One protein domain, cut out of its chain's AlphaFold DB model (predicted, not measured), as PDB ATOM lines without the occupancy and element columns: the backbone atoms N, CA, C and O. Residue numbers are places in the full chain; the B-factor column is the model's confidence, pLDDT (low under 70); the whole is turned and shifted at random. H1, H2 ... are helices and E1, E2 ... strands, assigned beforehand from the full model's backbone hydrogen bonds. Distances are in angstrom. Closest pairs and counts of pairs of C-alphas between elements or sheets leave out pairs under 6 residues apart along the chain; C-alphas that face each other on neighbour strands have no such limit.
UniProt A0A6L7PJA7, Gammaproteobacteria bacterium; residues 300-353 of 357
ATOM      1  N   LEU A 300      17.755  63.831  55.041       96.88
ATOM      2  CA  LEU A 300      17.396  63.482  56.415       96.88
ATOM      3  C   LEU A 300      17.492  64.719  57.309       96.88
ATOM      4  O   LEU A 300      18.583  65.234  57.557       96.88
ATOM      5  N   GLY A 301      16.356  65.179  57.828       97.56
ATOM      6  CA  GLY A 301      16.317  66.254  58.813       97.56
ATOM      7  C   GLY A 301      16.766  65.752  60.182       97.56
ATOM      8  O   GLY A 301      16.167  64.821  60.710       97.56
ATOM      9  N   ILE A 302      17.786  66.360  60.785       97.44
ATOM     10  CA  ILE A 302      18.265  65.989  62.124       97.44
ATOM     11  C   ILE A 302      17.946  67.103  63.113       97.44
ATOM     12  O   ILE A 302      18.449  68.218  62.978       97.44
ATOM     13  N   ALA A 303      17.163  66.774  64.142       96.56
ATOM     14  CA  ALA A 303      16.850  67.690  65.233       96.56
ATOM     15  C   ALA A 303      18.113  68.002  66.052       96.56
ATOM     16  O   ALA A 303      18.591  67.150  66.792       96.56
ATOM     17  N   ARG A 304      18.698  69.190  65.938       94.00
ATOM     18  CA  ARG A 304      19.941  69.548  66.635       94.00
ATOM     19  C   ARG A 304      19.820  70.890  67.321       94.00
ATOM     20  O   ARG A 304      19.981  71.931  66.694       94.00
ATOM     21  N   ASP A 305      19.607  70.847  68.628       91.94
ATOM     22  CA  ASP A 305      19.608  72.021  69.491       91.94
ATOM     23  C   ASP A 305      19.799  71.635  70.968       91.94
ATOM     24  O   ASP A 305      20.215  70.528  71.305       91.94
ATOM     25  N   ARG A 306      19.505  72.576  71.870       88.06
ATOM     26  CA  ARG A 306      19.550  72.389  73.327       88.06
ATOM     27  C   ARG A 306      18.619  71.290  73.856       88.06
ATOM     28  O   ARG A 306      18.939  70.683  74.872       88.06
ATOM     29  N   ALA A 307      17.499  71.017  73.185       90.62
ATOM     30  CA  ALA A 307      16.579  69.949  73.561       90.62
ATOM     31  C   ALA A 307      17.024  68.595  73.004       90.62
ATOM     32  O   ALA A 307      16.882  67.589  73.696       90.62
ATOM     33  N   PHE A 308      17.599  68.579  71.799       93.75
ATOM     34  CA  PHE A 308      17.998  67.366  71.086       93.75
ATOM     35  C   PHE A 308      19.480  67.425  70.701       93.75
ATOM     36  O   PHE A 308      19.846  67.899  69.625       93.75
ATOM     37  N   SER A 309      20.347  66.949  71.595       90.88
ATOM     38  CA  SER A 309      21.810  67.035  71.453       90.88
ATOM     39  C   SER A 309      22.536  65.691  71.557       90.88
ATOM     40  O   SER A 309      23.747  65.636  71.335       90.88
ATOM     41  N   PHE A 310      21.833  64.598  71.862       94.38
ATOM     42  CA  PHE A 310      22.451  63.286  72.063       94.38
ATOM     43  C   PHE A 310      22.489  62.495  70.760       94.38
ATOM     44  O   PHE A 310      21.494  61.896  70.345       94.38
ATOM     45  N   TYR A 311      23.670  62.487  70.142       94.75
ATOM     46  CA  TYR A 311      23.978  61.771  68.909       94.75
ATOM     47  C   TYR A 311      25.361  61.129  68.992       94.75
ATOM     48  O   TYR A 311      26.283  61.723  69.554       94.75
ATOM     49  N   TYR A 312      25.521  59.961  68.372       95.12
ATOM     50  CA  TYR A 312      26.827  59.338  68.173       95.12
ATOM     51  C   TYR A 312      27.481  59.896  66.901       95.12
ATOM     52  O   TYR A 312      26.921  59.750  65.811       95.12
ATOM     53  N   PRO A 313      28.644  60.574  66.993       93.75
ATOM     54  CA  PRO A 313      29.255  61.213  65.827       93.75
ATOM     55  C   PRO A 313      29.630  60.241  64.704       93.75
ATOM     56  O   PRO A 313      29.676  60.639  63.544       93.75
ATOM     57  N   ASP A 314      29.920  58.984  65.033       91.75
ATOM     58  CA  ASP A 314      30.260  57.945  64.068       91.75
ATOM     59  C   ASP A 314      29.048  57.415  63.297       91.75
ATOM     60  O   ASP A 314      29.198  57.131  62.111       91.75
ATOM     61  N   ASP A 315      27.861  57.370  63.903       92.38
ATOM     62  CA  ASP A 315      26.619  57.051  63.184       92.38
ATOM     63  C   ASP A 315      26.271  58.154  62.178       92.38
ATOM     64  O   ASP A 315      25.931  57.880  61.028       92.38
ATOM     65  N   ILE A 316      26.426  59.419  62.583       93.38
ATOM     66  CA  ILE A 316      26.250  60.576  61.695       93.38
ATOM     67  C   ILE A 316      27.234  60.510  60.523       93.38
ATOM     68  O   ILE A 316      26.827  60.635  59.371       93.38
ATOM     69  N   ALA A 317      28.515  60.260  60.803       91.31
ATOM     70  CA  ALA A 317      29.540  60.152  59.768       91.31
ATOM     71  C   ALA A 317      29.312  58.957  58.824       91.31
ATOM     72  O   ALA A 317      29.752  58.981  57.676       91.31
ATOM     73  N   ASP A 318      28.658  57.889  59.286       90.12
ATOM     74  CA  ASP A 318      28.275  56.764  58.432       90.12
ATOM     75  C   ASP A 318      27.115  57.100  57.500       90.12
ATOM     76  O   ASP A 318      27.126  56.668  56.348       90.12
ATOM     77  N   MET A 319      26.139  57.884  57.969       91.44
ATOM     78  CA  MET A 319      25.052  58.385  57.124       91.44
ATOM     79  C   MET A 319      25.587  59.311  56.025       91.44
ATOM     80  O   MET A 319      25.211  59.162  54.862       91.44
ATOM     81  N   GLU A 320      26.515  60.209  56.366       90.69
ATOM     82  CA  GLU A 320      27.197  61.072  55.388       90.69
ATOM     83  C   GLU A 320      27.989  60.241  54.368       90.69
ATOM     84  O   GLU A 320      27.871  60.449  53.160       90.69
ATOM     85  N   ASP A 321      28.746  59.238  54.829       87.81
ATOM     86  CA  ASP A 321      29.493  58.331  53.949       87.81
ATOM     87  C   ASP A 321      28.580  57.480  53.045       87.81
ATOM     88  O   ASP A 321      29.035  57.020  51.991       87.81
ATOM     89  N   ALA A 322      27.319  57.267  53.442       89.06
ATOM     90  CA  ALA A 322      26.281  56.605  52.645       89.06
ATOM     91  C   ALA A 322      25.658  57.505  51.568       89.06
ATOM     92  O   ALA A 322      24.872  57.017  50.753       89.06
ATOM     93  N   GLY A 323      26.021  58.790  51.540       90.62
ATOM     94  CA  GLY A 323      25.493  59.770  50.595       90.62
ATOM     95  C   GLY A 323      24.148  60.373  51.005       90.62
ATOM     96  O   GLY A 323      23.470  60.945  50.151       90.62
ATOM     97  N   ILE A 324      23.759  60.246  52.280       93.81
ATOM     98  CA  ILE A 324      22.561  60.899  52.823       93.81
ATOM     99  C   ILE A 324      22.877  62.383  53.048       93.81
ATOM    100  O   ILE A 324      23.872  62.722  53.689       93.81
ATOM    101  N   ASP A 325      22.017  63.267  52.543       94.88
ATOM    102  CA  ASP A 325      22.100  64.710  52.780       94.88
ATOM    103  C   ASP A 325      21.497  65.043  54.152       94.88
ATOM    104  O   ASP A 325      20.282  64.955  54.357       94.88
ATOM    105  N   LEU A 326      22.353  65.368  55.123       95.69
ATOM    106  CA  LEU A 326      21.943  65.646  56.497       95.69
ATOM    107  C   LEU A 326      21.610  67.130  56.677       95.69
ATOM    108  O   LEU A 326      22.489  67.990  56.632       95.69
ATOM    109  N   VAL A 327      20.346  67.428  56.977       97.00
ATOM    110  CA  VAL A 327      19.849  68.798  57.166       97.00
ATOM    111  C   VAL A 327      19.557  69.038  58.646       97.00
ATOM    112  O   VAL A 327      18.566  68.553  59.186       97.00
ATOM    113  N   GLY A 328      20.423  69.780  59.334       95.81
ATOM    114  CA  GLY A 328      20.179  70.170  60.726       95.81
ATOM    115  C   GLY A 328      19.033  71.180  60.846       95.81
ATOM    116  O   GLY A 328      18.967  72.116  60.054       95.81
ATOM    117  N   PHE A 329      18.169  71.012  61.847       96.94
ATOM    118  CA  PHE A 329      17.148  71.997  62.232       96.94
ATOM    119  C   PHE A 329      16.979  72.025  63.755       96.94
ATOM    120  O   PHE A 329      17.285  71.037  64.424       96.94
ATOM    121  N   SER A 330      16.491  73.130  64.311       96.12
ATOM    122  CA  SER A 330      16.199  73.273  65.740       96.12
ATOM    123  C   SER A 330      14.700  73.143  66.008       96.12
ATOM    124  O   SER A 330      13.955  74.070  65.701       96.12
ATOM    125  N   PRO A 331      14.235  72.057  66.651       94.56
ATOM    126  CA  PRO A 331      12.864  71.982  67.155       94.56
ATOM    127  C   PRO A 331      12.445  73.133  68.081       94.56
ATOM    128  O   PRO A 331      11.266  73.457  68.137       94.56
ATOM    129  N   VAL A 332      13.382  73.730  68.827       93.00
ATOM    130  CA  VAL A 332      13.103  74.806  69.795       93.00
ATOM    131  C   VAL A 332      13.067  76.203  69.164       93.00
ATOM    132  O   VAL A 332      12.376  77.087  69.681       93.00
ATOM    133  N   ASP A 333      13.874  76.449  68.132       93.19
ATOM    134  CA  ASP A 333      14.105  77.793  67.590       93.19
ATOM    135  C   ASP A 333      13.590  77.969  66.144       93.19
ATOM    136  O   ASP A 333      13.271  79.099  65.763       93.19
ATOM    137  N   ASP A 334      13.445  76.897  65.355       94.25
ATOM    138  CA  ASP A 334      12.959  76.987  63.974       94.25
ATOM    139  C   ASP A 334      11.425  76.958  63.899       94.25
ATOM    140  O   ASP A 334      10.742  76.205  64.589       94.25
ATOM    141  N   ALA A 335      10.862  77.767  62.998       89.56
ATOM    142  CA  ALA A 335       9.412  77.920  62.851       89.56
ATOM    143  C   ALA A 335       8.706  76.725  62.178       89.56
ATOM    144  O   ALA A 335       7.476  76.687  62.115       89.56
ATOM    145  N   GLY A 336       9.460  75.778  61.621       91.12
ATOM    146  CA  GLY A 336       8.918  74.639  60.894       91.12
ATOM    147  C   GLY A 336       9.999  73.646  60.494       91.12
ATOM    148  O   GLY A 336      11.192  73.903  60.639       91.12
ATOM    149  N   LEU A 337       9.561  72.497  59.986       94.94
ATOM    150  CA  LEU A 337      10.461  71.444  59.530       94.94
ATOM    151  C   LEU A 337      11.157  71.842  58.219       94.94
ATOM    152  O   LEU A 337      10.535  72.492  57.372       94.94
ATOM    153  N   PRO A 338      12.421  71.426  58.019       95.00
ATOM    154  CA  PRO A 338      13.066  71.553  56.724       95.00
ATOM    155  C   PRO A 338      12.362  70.665  55.687       95.00
ATOM    156  O   PRO A 338      11.688  69.695  56.024       95.00
ATOM    157  N   ASP A 339      12.543  70.986  54.411       96.19
ATOM    158  CA  ASP A 339      12.105  70.135  53.303       96.19
ATOM    159  C   ASP A 339      13.008  68.892  53.231       96.19
ATOM    160  O   ASP A 339      14.151  68.990  52.790       96.19
ATOM    161  N   VAL A 340      12.544  67.761  53.764       97.38
ATOM    162  CA  VAL A 340      13.315  66.515  53.922       97.38
ATOM    163  C   VAL A 340      12.415  65.291  53.754       97.38
ATOM    164  O   VAL A 340      11.209  65.362  53.983       97.38
ATOM    165  N   ASP A 341      13.006  64.150  53.402       96.81
ATOM    166  CA  ASP A 341      12.289  62.886  53.183       96.81
ATOM    167  C   ASP A 341      11.983  62.145  54.493       96.81
ATOM    168  O   ASP A 341      11.026  61.374  54.583       96.81
ATOM    169  N   ALA A 342      12.812  62.360  55.518       96.00
ATOM    170  CA  ALA A 342      12.688  61.731  56.827       96.00
ATOM    171  C   ALA A 342      13.258  62.623  57.938       96.00
ATOM    172  O   ALA A 342      14.021  63.554  57.679       96.00
ATOM    173  N   LEU A 343      12.920  62.300  59.190       96.62
ATOM    174  CA  LEU A 343      13.449  62.960  60.383       96.62
ATOM    175  C   LEU A 343      14.180  61.966  61.287       96.62
ATOM    176  O   LEU A 343      13.680  60.873  61.553       96.62
ATOM    177  N   LEU A 344      15.320  62.394  61.821       96.62
ATOM    178  CA  LEU A 344      16.013  61.768  62.937       96.62
ATOM    179  C   LEU A 344      15.917  62.692  64.154       96.62
ATOM    180  O   LEU A 344      16.495  63.780  64.175       96.62
ATOM    181  N   ILE A 345      15.190  62.239  65.174       95.50
ATOM    182  CA  ILE A 345      15.051  62.933  66.455       95.50
ATOM    183  C   ILE A 345      15.821  62.127  67.499       95.50
ATOM    184  O   ILE A 345      15.403  61.036  67.882       95.50
ATOM    185  N   GLY A 346      16.984  62.639  67.892       92.25
ATOM    186  CA  GLY A 346      17.866  62.022  68.877       92.25
ATOM    187  C   GLY A 346      17.396  62.219  70.313       92.25
ATOM    188  O   GLY A 346      16.282  62.664  70.582       92.25
ATOM    189  N   GLY A 347      18.272  61.876  71.255       92.25
ATOM    190  CA  GLY A 347      18.028  62.136  72.670       92.25
ATOM    191  C   GLY A 347      18.408  63.562  73.079       92.25
ATOM    192  O   GLY A 347      18.953  64.346  72.301       92.25
ATOM    193  N   GLY A 348      18.182  63.872  74.347       91.44
ATOM    194  CA  GLY A 348      18.574  65.125  74.976       91.44
ATOM    195  C   GLY A 348      17.714  65.367  76.208       91.44
ATOM    196  O   GLY A 348      17.327  64.406  76.874       91.44
ATOM    197  N   PHE A 349      17.393  66.628  76.479       89.19
ATOM    198  CA  PHE A 349      16.553  67.039  77.608       89.19
ATOM    199  C   PHE A 349      15.329  67.844  77.137       89.19
ATOM    200  O   PHE A 349      15.164  69.007  77.527       89.19
ATOM    201  N   PRO A 350      14.466  67.289  76.263       90.69
ATOM    202  CA  PRO A 350      13.316  68.016  75.725       90.69
ATOM    203  C   PRO A 350      12.344  68.495  76.813       90.69
ATOM    204  O   PRO A 350      11.712  69.539  76.661       90.69
ATOM    205  N   GLU A 351      12.268  67.805  77.952       89.12
ATOM    206  CA  GLU A 351      11.454  68.193  79.104       89.12
ATOM    207  C   GLU A 351      11.831  69.569  79.676       89.12
ATOM    208  O   GLU A 351      10.963  70.287  80.172       89.12
ATOM    209  N   MET A 352      13.095  69.986  79.544       85.81
ATOM    210  CA  MET A 352      13.572  71.304  79.988       85.81
ATOM    211  C   MET A 352      13.148  72.436  79.046       85.81
ATOM    212  O   MET A 352      13.228  73.615  79.401       85.81
ATOM    213  N   HIS A 353      12.682  72.086  77.848       88.19
ATOM    214  CA  HIS A 353      12.290  73.016  76.795       88.19
ATOM    215  C   HIS A 353      10.828  72.857  76.374       88.19
ATOM    216  O   HIS A 353      10.396  73.540  75.455       88.19
TER     217      HIS A 353
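This is residues 300 to 353 of the 357 residues of a protein of Gammaproteobacteria bacterium (UniProt A0A6L7PJA7). A small sheet of three parallel strands, with E1 in the middle between E3 and E4, makes the core of a flat shape. The helix H1 only grazes this sheet, and past the ends of the strands E2 pairs with residues 347 to 348, with the short helix H2 at the far end of the long axis. The chain order is E1 E2 H1 E3 E4 H2, two named helices and four named strands in 54 printed residues, and a long link, residues 330 to 341, joins E3 to E4. The class is mixed, helices and strands; the whole is compact, with a radius of gyration of the C-alphas of 11.2 A, and spans 33 by 23 by 12 A.

E1, residues 300 to 303, is the inner strand of the sheet, whose order is E3 E1 E4. E3, residues 325 to 329, is one edge strand and is parallel to E1, at 27 degrees; N 302 and O 327 are within hydrogen-bond range at 2.8 A, as are N 327 and O 300 at 2.9 A. E4, residues 342 to 344, is the other edge strand and is parallel to E1, at 35 degrees; N 301 and O 342 are 2.8 A apart, N 303 and O 344 3.1 A. E2, residues 308 to 310, pairs with no named strand, but is antiparallel to residues 347 to 348. H1, residues 313 to 321, only grazes the sheet with its residues 316 to 320; its closest C-alphas to E3 are those of Glu 320 and Leu 326, 7.1 A. H2, residues 350 to 353, is not on the sheet; its closest C-alphas to E2 are those of Pro 350 and Phe 308, 6.6 A. H1 and H2 are apart. In H1 every O i to N i+4 pair is within hydrogen-bond range; H2 is too short for such a pair, and its one O i to N i+3 pair is within range.

E1 begins at C-alpha 300, (17.396, 63.482, 56.415), and is 9.8 A long; E2 is 6.1 A long. H1 begins at C-alpha 313, (29.255, 61.213, 65.827), and is 12.2 A long. E3 is 12.9 A long, and E4 7.0 A. H2, 5.2 A long, ends at C-alpha 353, (12.290, 73.016, 76.795).

The two C-alphas farthest apart are those of Gly 323 and Met 352, 33.8 A. The printed part has no cut. The link from E3 to E4 is long, with 12 residues; the other links are tight. The mean pLDDT of the printed part is 93.2, and no printed residue is under 70.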